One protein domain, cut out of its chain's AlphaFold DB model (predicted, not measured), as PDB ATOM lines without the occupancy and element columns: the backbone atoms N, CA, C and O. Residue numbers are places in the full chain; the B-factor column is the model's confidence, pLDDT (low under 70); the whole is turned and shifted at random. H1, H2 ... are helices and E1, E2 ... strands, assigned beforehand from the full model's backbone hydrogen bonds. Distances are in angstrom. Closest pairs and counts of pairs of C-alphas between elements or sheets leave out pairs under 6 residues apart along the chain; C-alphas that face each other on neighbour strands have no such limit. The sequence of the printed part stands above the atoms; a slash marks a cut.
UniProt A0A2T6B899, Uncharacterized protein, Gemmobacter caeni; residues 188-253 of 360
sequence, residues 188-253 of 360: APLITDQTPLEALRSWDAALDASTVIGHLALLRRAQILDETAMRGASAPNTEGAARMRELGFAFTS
ATOM      1  N   ALA A 188      -0.670 -11.610  15.851       95.75
ATOM      2  CA  ALA A 188      -0.352 -11.220  17.217       95.75
ATOM      3  C   ALA A 188      -0.264  -9.689  17.334       95.75
ATOM      4  O   ALA A 188       0.081  -9.033  16.346       95.75
ATOM      5  N   PRO A 189      -0.580  -9.106  18.503       95.31
ATOM      6  CA  PRO A 189      -0.505  -7.667  18.714       95.31
ATOM      7  C   PRO A 189       0.945  -7.185  18.654       95.31
ATOM      8  O   PRO A 189       1.870  -7.857  19.121       95.31
ATOM      9  N   LEU A 190       1.141  -5.986  18.111       92.38
ATOM     10  CA  LEU A 190       2.404  -5.269  18.205       92.38
ATOM     11  C   LEU A 190       2.566  -4.736  19.632       92.38
ATOM     12  O   LEU A 190       1.894  -3.784  20.032       92.38
ATOM     13  N   ILE A 191       3.466  -5.351  20.400       86.00
ATOM     14  CA  ILE A 191       3.771  -4.903  21.760       86.00
ATOM     15  C   ILE A 191       4.581  -3.612  21.673       86.00
ATOM     16  O   ILE A 191       5.774  -3.628  21.376       86.00
ATOM     17  N   THR A 192       3.884  -2.504  21.883       79.00
ATOM     18  CA  THR A 192       4.442  -1.153  21.969       79.00
ATOM     19  C   THR A 192       4.362  -0.698  23.430       79.00
ATOM     20  O   THR A 192       4.924  -1.368  24.292       79.00
ATOM     21  N   ASP A 193       3.605   0.358  23.726       73.00
ATOM     22  CA  ASP A 193       3.468   0.955  25.062       73.00
ATOM     23  C   ASP A 193       2.252   0.423  25.847       73.00
ATOM     24  O   ASP A 193       1.899   0.944  26.904       73.00
ATOM     25  N   GLN A 194       1.577  -0.606  25.329       80.44
ATOM     26  CA  GLN A 194       0.386  -1.185  25.956       80.44
ATOM     27  C   GLN A 194       0.746  -1.986  27.208       80.44
ATOM     28  O   GLN A 194       1.719  -2.748  27.227       80.44
ATOM     29  N   THR A 195      -0.100  -1.896  28.235       91.88
ATOM     30  CA  THR A 195      -0.009  -2.832  29.358       91.88
ATOM     31  C   THR A 195      -0.310  -4.260  28.877       91.88
ATOM     32  O   THR A 195      -1.075  -4.449  27.926       91.88
ATOM     33  N   PRO A 196       0.223  -5.309  29.531       93.25
ATOM     34  CA  PRO A 196      -0.046  -6.686  29.113       93.25
ATOM     35  C   PRO A 196      -1.537  -7.052  29.074       93.25
ATOM     36  O   PRO A 196      -1.956  -7.848  28.234       93.25
ATOM     37  N   LEU A 197      -2.346  -6.447  29.953       93.31
ATOM     38  CA  LEU A 197      -3.795  -6.639  29.985       93.31
ATOM     39  C   LEU A 197      -4.477  -6.012  28.763       93.31
ATOM     40  O   LEU A 197      -5.340  -6.641  28.154       93.31
ATOM     41  N   GLU A 198      -4.088  -4.793  28.386       92.81
ATOM     42  CA  GLU A 198      -4.601  -4.126  27.185       92.81
ATOM     43  C   GLU A 198      -4.203  -4.875  25.915       92.81
ATOM     44  O   GLU A 198      -5.045  -5.059  25.040       92.81
ATOM     45  N   ALA A 199      -2.967  -5.378  25.844       93.81
ATOM     46  CA  ALA A 199      -2.496  -6.186  24.721       93.81
ATOM     47  C   ALA A 199      -3.284  -7.499  24.571       93.81
ATOM     48  O   ALA A 199      -3.619  -7.897  23.459       93.81
ATOM     49  N   LEU A 200      -3.618  -8.175  25.678       94.81
ATOM     50  CA  LEU A 200      -4.458  -9.379  25.640       94.81
ATOM     51  C   LEU A 200      -5.896  -9.061  25.217       94.81
ATOM     52  O   LEU A 200      -6.442  -9.751  24.361       94.81
ATOM     53  N   ARG A 201      -6.487  -7.983  25.750       92.81
ATOM     54  CA  ARG A 201      -7.844  -7.547  25.380       92.81
ATOM     55  C   ARG A 201      -7.941  -7.119  23.918       92.81
ATOM     56  O   ARG A 201      -8.905  -7.479  23.248       92.81
ATOM     57  N   SER A 202      -6.961  -6.367  23.417       92.25
ATOM     58  CA  SER A 202      -6.919  -5.945  22.013       92.25
ATOM     59  C   SER A 202      -6.744  -7.142  21.081       92.25
ATOM     60  O   SER A 202      -7.394  -7.209  20.038       92.25
ATOM     61  N   TRP A 203      -5.935  -8.123  21.488       95.31
ATOM     62  CA  TRP A 203      -5.780  -9.370  20.753       95.31
ATOM     63  C   TRP A 203      -7.075 -10.183  20.715       95.31
ATOM     64  O   TRP A 203      -7.468 -10.631  19.643       95.31
ATOM     65  N   ASP A 204      -7.767 -10.335  21.844       94.81
ATOM     66  CA  ASP A 204      -9.035 -11.069  21.895       94.81
ATOM     67  C   ASP A 204     -10.121 -10.397  21.063       94.81
ATOM     68  O   ASP A 204     -10.782 -11.073  20.278       94.81
ATOM     69  N   ALA A 205     -10.226  -9.069  21.131       94.38
ATOM     70  CA  ALA A 205     -11.129  -8.318  20.267       94.38
ATOM     71  C   ALA A 205     -10.803  -8.545  18.781       94.38
ATOM     72  O   ALA A 205     -11.699  -8.793  17.982       94.38
ATOM     73  N   ALA A 206      -9.524  -8.544  18.397       95.25
ATOM     74  CA  ALA A 206      -9.118  -8.767  17.011       95.25
ATOM     75  C   ALA A 206      -9.351 -10.197  16.496       95.25
ATOM     76  O   ALA A 206      -9.405 -10.416  15.285       95.25
ATOM     77  N   LEU A 207      -9.474 -11.171  17.398       94.25
ATOM     78  CA  LEU A 207      -9.808 -12.557  17.067       94.25
ATOM     79  C   LEU A 207     -11.319 -12.834  17.105       94.25
ATOM     80  O   LEU A 207     -11.739 -13.909  16.673       94.25
ATOM     81  N   ASP A 208     -12.123 -11.889  17.591       94.94
ATOM     82  CA  ASP A 208     -13.576 -11.980  17.666       94.94
ATOM     83  C   ASP A 208     -14.241 -11.141  16.565       94.94
ATOM     84  O   ASP A 208     -14.279  -9.909  16.614       94.94
ATOM     85  N   ALA A 209     -14.820 -11.831  15.579       92.94
ATOM     86  CA  ALA A 209     -15.503 -11.222  14.439       92.94
ATOM     87  C   ALA A 209     -16.711 -10.346  14.821       92.94
ATOM     88  O   ALA A 209     -17.166  -9.565  13.986       92.94
ATOM     89  N   SER A 210     -17.238 -10.469  16.046       94.25
ATOM     90  CA  SER A 210     -18.344  -9.640  16.533       94.25
ATOM     91  C   SER A 210     -17.916  -8.211  16.891       94.25
ATOM     92  O   SER A 210     -18.755  -7.309  16.948       94.25
ATOM     93  N   THR A 211     -16.615  -7.970  17.090       95.00
ATOM     94  CA  THR A 211     -16.087  -6.633  17.371       95.00
ATOM     95  C   THR A 211     -15.714  -5.901  16.080       95.00
ATOM     96  O   THR A 211     -15.342  -6.513  15.078       95.00
ATOM     97  N   VAL A 212     -15.747  -4.563  16.099       94.25
ATOM     98  CA  VAL A 212     -15.351  -3.741  14.937       94.25
ATOM     99  C   VAL A 212     -13.902  -4.023  14.529       94.25
ATOM    100  O   VAL A 212     -13.615  -4.222  13.349       94.25
ATOM    101  N   ILE A 213     -12.985  -4.075  15.501       93.62
ATOM    102  CA  ILE A 213     -11.569  -4.343  15.228       93.62
ATOM    103  C   ILE A 213     -11.344  -5.779  14.749       93.62
ATOM    104  O   ILE A 213     -10.534  -5.991  13.850       93.62
ATOM    105  N   GLY A 214     -12.082  -6.753  15.284       95.94
ATOM    106  CA  GLY A 214     -11.996  -8.145  14.859       95.94
ATOM    107  C   GLY A 214     -12.522  -8.369  13.454       95.94
ATOM    108  O   GLY A 214     -11.847  -9.016  12.658       95.94
ATOM    109  N   HIS A 215     -13.648  -7.753  13.087       96.44
ATOM    110  CA  HIS A 215     -14.120  -7.773  11.704       96.44
ATOM    111  C   HIS A 215     -13.052  -7.233  10.738       96.44
ATOM    112  O   HIS A 215     -12.712  -7.894   9.756       96.44
ATOM    113  N   LEU A 216     -12.460  -6.072  11.047       96.88
ATOM    114  CA  LEU A 216     -11.415  -5.460  10.221       96.88
ATOM    115  C   LEU A 216     -10.142  -6.317  10.149       96.88
ATOM    116  O   LEU A 216      -9.607  -6.525   9.059       96.88
ATOM    117  N   ALA A 217      -9.661  -6.824  11.286       96.75
ATOM    118  CA  ALA A 217      -8.441  -7.620  11.362       96.75
ATOM    119  C   ALA A 217      -8.588  -8.962  10.635       96.75
ATOM    120  O   ALA A 217      -7.702  -9.338   9.865       96.75
ATOM    121  N   LEU A 218      -9.706  -9.666  10.827       96.81
ATOM    122  CA  LEU A 218      -9.968 -10.952  10.180       96.81
ATOM    123  C   LEU A 218     -10.197 -10.797   8.675       96.81
ATOM    124  O   LEU A 218      -9.642 -11.581   7.906       96.81
ATOM    125  N   LEU A 219     -10.939  -9.770   8.245       97.44
ATOM    126  CA  LEU A 219     -11.130  -9.477   6.823       97.44
ATOM    127  C   LEU A 219      -9.802  -9.125   6.148       97.44
ATOM    128  O   LEU A 219      -9.474  -9.680   5.100       97.44
ATOM    129  N   ARG A 220      -9.006  -8.241   6.763       97.81
ATOM    130  CA  ARG A 220      -7.703  -7.845   6.216       97.81
ATOM    131  C   ARG A 220      -6.756  -9.034   6.124       97.81
ATOM    132  O   ARG A 220      -6.090  -9.220   5.107       97.81
ATOM    133  N   ARG A 221      -6.721  -9.853   7.176       97.62
ATOM    134  CA  ARG A 221      -5.955 -11.094   7.207       97.62
ATOM    135  C   ARG A 221      -6.373 -12.015   6.064       97.62
ATOM    136  O   ARG A 221      -5.499 -12.502   5.360       97.62
ATOM    137  N   ALA A 222      -7.674 -12.217   5.865       97.50
ATOM    138  CA  ALA A 222      -8.185 -13.060   4.791       97.50
ATOM    139  C   ALA A 222      -7.740 -12.567   3.414       97.50
ATOM    140  O   ALA A 222      -7.110 -13.324   2.688       97.50
ATOM    141  N   GLN A 223      -7.939 -11.280   3.118       97.75
ATOM    142  CA  GLN A 223      -7.519 -10.671   1.852       97.75
ATOM    143  C   GLN A 223      -6.026 -10.885   1.570       97.75
ATOM    144  O   GLN A 223      -5.649 -11.324   0.488       97.75
ATOM    145  N   ILE A 224      -5.161 -10.639   2.560       98.31
ATOM    146  CA  ILE A 224      -3.711 -10.804   2.389       98.31
ATOM    147  C   ILE A 224      -3.337 -12.270   2.143       98.31
ATOM    148  O   ILE A 224      -2.457 -12.555   1.326       98.31
ATOM    149  N   LEU A 225      -3.959 -13.205   2.864       98.00
ATOM    150  CA  LEU A 225      -3.669 -14.630   2.708       98.00
ATOM    151  C   LEU A 225      -4.238 -15.189   1.398       98.00
ATOM    152  O   LEU A 225      -3.575 -16.019   0.781       98.00
ATOM    153  N   ASP A 226      -5.374 -14.679   0.923       97.62
ATOM    154  CA  ASP A 226      -5.940 -15.002  -0.390       97.62
ATOM    155  C   ASP A 226      -5.021 -14.520  -1.520       97.62
ATOM    156  O   ASP A 226      -4.621 -15.311  -2.374       97.62
ATOM    157  N   GLU A 227      -4.575 -13.260  -1.481       97.44
ATOM    158  CA  GLU A 227      -3.590 -12.717  -2.432       97.44
ATOM    159  C   GLU A 227      -2.264 -13.506  -2.405       97.44
ATOM    160  O   GLU A 227      -1.586 -13.683  -3.419       97.44
ATOM    161  N   THR A 228      -1.858 -13.984  -1.228       97.50
ATOM    162  CA  THR A 228      -0.655 -14.810  -1.061       97.50
ATOM    163  C   THR A 228      -0.848 -16.196  -1.680       97.50
ATOM    164  O   THR A 228       0.041 -16.666  -2.394       97.50
ATOM    165  N   ALA A 229      -2.016 -16.812  -1.479       97.00
ATOM    166  CA  ALA A 229      -2.370 -18.099  -2.066       97.00
ATOM    167  C   ALA A 229      -2.437 -18.033  -3.598       97.00
ATOM    168  O   ALA A 229      -1.844 -18.887  -4.256       97.00
ATOM    169  N   MET A 230      -3.079 -16.999  -4.156       94.19
ATOM    170  CA  MET A 230      -3.205 -16.783  -5.605       94.19
ATOM    171  C   MET A 230      -1.849 -16.608  -6.296       94.19
ATOM    172  O   MET A 230      -1.654 -17.076  -7.412       94.19
ATOM    173  N   ARG A 231      -0.879 -15.975  -5.622       94.06
ATOM    174  CA  ARG A 231       0.506 -15.863  -6.118       94.06
ATOM    175  C   ARG A 231       1.322 -17.144  -5.956       94.06
ATOM    176  O   ARG A 231       2.462 -17.197  -6.402       94.06
ATOM    177  N   GLY A 232       0.779 -18.145  -5.270       92.12
ATOM    178  CA  GLY A 232       1.473 -19.387  -4.968       92.12
ATOM    179  C   GLY A 232       2.603 -19.254  -3.944       92.12
ATOM    180  O   GLY A 232       3.504 -20.085  -3.942       92.12
ATOM    181  N   ALA A 233       2.569 -18.235  -3.082       94.44
ATOM    182  CA  ALA A 233       3.595 -17.999  -2.067       94.44
ATOM    183  C   ALA A 233       3.259 -18.681  -0.725       94.44
ATOM    184  O   ALA A 233       2.093 -18.896  -0.389       94.44
ATOM    185  N   SER A 234       4.283 -18.978   0.079       94.44
ATOM    186  CA  SER A 234       4.146 -19.588   1.413       94.44
ATOM    187  C   SER A 234       4.057 -18.593   2.572       94.44
ATOM    188  O   SER A 234       3.800 -19.002   3.709       94.44
ATOM    189  N   ALA A 235       4.241 -17.294   2.320       95.38
ATOM    190  CA  ALA A 235       4.146 -16.252   3.338       95.38
ATOM    191  C   ALA A 235       3.708 -14.894   2.756       95.38
ATOM    192  O   ALA A 235       3.999 -14.607   1.590       95.38
ATOM    193  N   PRO A 236       3.051 -14.036   3.563       96.19
ATOM    194  CA  PRO A 236       2.736 -12.666   3.172       96.19
ATOM    195  C   PRO A 236       3.984 -11.868   2.774       96.19
ATOM    196  O   PRO A 236       5.033 -11.969   3.410       96.19
ATOM    197  N   ASN A 237       3.853 -11.019   1.754       95.75
ATOM    198  CA  ASN A 237       4.909 -10.084   1.358       95.75
ATOM    199  C   ASN A 237       4.988  -8.871   2.309       95.75
ATOM    200  O   ASN A 237       4.130  -8.666   3.170       95.75
ATOM    201  N   THR A 238       6.002  -8.023   2.116       96.75
ATOM    202  CA  THR A 238       6.238  -6.818   2.934       96.75
ATOM    203  C   THR A 238       5.032  -5.877   2.982       96.75
ATOM    204  O   THR A 238       4.724  -5.336   4.040       96.75
ATOM    205  N   GLU A 239       4.330  -5.711   1.862       96.75
ATOM    206  CA  GLU A 239       3.133  -4.872   1.762       96.75
ATOM    207  C   GLU A 239       1.941  -5.460   2.531       96.75
ATOM    208  O   GLU A 239       1.284  -4.758   3.294       96.75
ATOM    209  N   GLY A 240       1.682  -6.767   2.403       96.00
ATOM    210  CA  GLY A 240       0.691  -7.464   3.225       96.00
ATOM    211  C   GLY A 240       1.013  -7.351   4.716       96.00
ATOM    212  O   GLY A 240       0.143  -7.029   5.522       96.00
ATOM    213  N   ALA A 241       2.282  -7.519   5.090       96.31
ATOM    214  CA  ALA A 241       2.719  -7.323   6.466       96.31
ATOM    215  C   ALA A 241       2.496  -5.877   6.946       96.31
ATOM    216  O   ALA A 241       2.029  -5.685   8.065       96.31
ATOM    217  N   ALA A 242       2.782  -4.863   6.121       97.31
ATOM    218  CA  ALA A 242       2.541  -3.458   6.458       97.31
ATOM    219  C   ALA A 242       1.049  -3.164   6.692       97.31
ATOM    220  O   ALA A 242       0.708  -2.594   7.726       97.31
ATOM    221  N   ARG A 243       0.164  -3.663   5.818       96.69
ATOM    222  CA  ARG A 243      -1.296  -3.522   5.963       96.69
ATOM    223  C   ARG A 243      -1.840  -4.147   7.255       96.69
ATOM    224  O   ARG A 243      -2.792  -3.625   7.823       96.69
ATOM    225  N   MET A 244      -1.253  -5.241   7.756       96.94
ATOM    226  CA  MET A 244      -1.627  -5.755   9.088       96.94
ATOM    227  C   MET A 244      -1.096  -4.887  10.228       96.94
ATOM    228  O   MET A 244      -1.798  -4.707  11.226       96.94
ATOM    229  N   ARG A 245       0.112  -4.326  10.086       96.06
ATOM    230  CA  ARG A 245       0.702  -3.450  11.111       96.06
ATOM    231  C   ARG A 245      -0.089  -2.163  11.301       96.06
ATOM    232  O   ARG A 245      -0.173  -1.695  12.429       96.06
ATOM    233  N   GLU A 246      -0.714  -1.638  10.247       95.00
ATOM    234  CA  GLU A 246      -1.642  -0.497  10.327       95.00
ATOM    235  C   GLU A 246      -2.821  -0.755  11.280       95.00
ATOM    236  O   GLU A 246      -3.329   0.175  11.898       95.00
ATOM    237  N   LEU A 247      -3.222  -2.020  11.450       94.25
ATOM    238  CA  LEU A 247      -4.256  -2.431  12.404       94.25
ATOM    239  C   LEU A 247      -3.699  -2.748  13.803       94.25
ATOM    240  O   LEU A 247      -4.463  -3.128  14.684       94.25
ATOM    241  N   GLY A 248      -2.386  -2.618  14.019       94.88
ATOM    242  CA  GLY A 248      -1.724  -2.945  15.285       94.88
ATOM    243  C   GLY A 248      -1.312  -4.413  15.430       94.88
ATOM    244  O   GLY A 248      -0.970  -4.836  16.534       94.88
ATOM    245  N   PHE A 249      -1.313  -5.193  14.342       96.19
ATOM    246  CA  PHE A 249      -1.016  -6.629  14.371       96.19
ATOM    247  C   PHE A 249       0.136  -7.019  13.441       96.19
ATOM    248  O   PHE A 249       0.423  -6.365  12.442       96.19
ATOM    249  N   ALA A 250       0.786  -8.137  13.740       96.44
ATOM    250  CA  ALA A 250       1.771  -8.767  12.871       96.44
ATOM    251  C   ALA A 250       1.422 -10.235  12.635       96.44
ATOM    252  O   ALA A 250       0.932 -10.919  13.536       96.44
ATOM    253  N   PHE A 251       1.720 -10.727  11.432       97.12
ATOM    254  CA  PHE A 251       1.790 -12.163  11.189       97.12
ATOM    255  C   PHE A 251       2.946 -12.765  11.983       97.12
ATOM    256  O   PHE A 251       4.027 -12.180  12.064       97.12
ATOM    257  N   THR A 252       2.712 -13.934  12.559       95.56
ATOM    258  CA  THR A 252       3.683 -14.648  13.390       95.56
ATOM    259  C   THR A 252       3.498 -16.151  13.215       95.56
ATOM    260  O   THR A 252       2.471 -16.589  12.701       95.56
ATOM    261  N   SER A 253       4.448 -16.967  13.681       94.62
ATOM    262  CA  SER A 253       4.220 -18.416  13.757       94.62
ATOM    263  C   SER A 253       3.267 -18.793  14.910       94.62
ATOM    264  O   SER A 253       3.227 -18.086  15.924       94.62
TER     265      SER A 253
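What this domain is: This is residues 188 to 253 of the 360 residues of an uncharacterized protein of Gemmobacter caeni (UniProt A0A2T6B899). H1 and H2 meet near their ends in a wide V, and the short H3 folds back beside H2 as a helical hairpin. The strand E1 then pairs with residues 188 to 189. The 66 printed residues, mostly helix by class, hold three named helices and one named strand, in the order H1, H2, H3, E1. The whole is compact, with a radius of gyration of the C-alphas of 12.3 A, and spans 38 by 24 by 19 A.

How they stand to each other: Residues 188 to 189 pair antiparallel with residues 249 to 250 of E1, residues 249 to 251. H1, residues 196 to 207, touches H2, residues 212 to 230, at a steep tilt of 62 degrees; their closest C-alphas, of Ala 206 and Gly 214, are 3.6 A apart. H2 touches H3, residues 238 to 245, at a shallow tilt of 13 degrees, opposite ways; the closest C-alphas, of Ile 224 and Gly 240, are 5.6 A apart. H1 and H3 are apart. Every O i to N i+4 pair is within hydrogen-bond range in H1, H2 and H3.

Where its parts are: H1 begins at C-alpha 196 (-0.046, -6.686, 29.113) and is 16.6 A long, H2 27.2 A, H3 10.4 A; E1 ends at C-alpha 251 (1.790, -12.163, 11.189).

The domain as a whole: The printed part has no cut, no link is long, and no printed residue is under 70 in pLDDT.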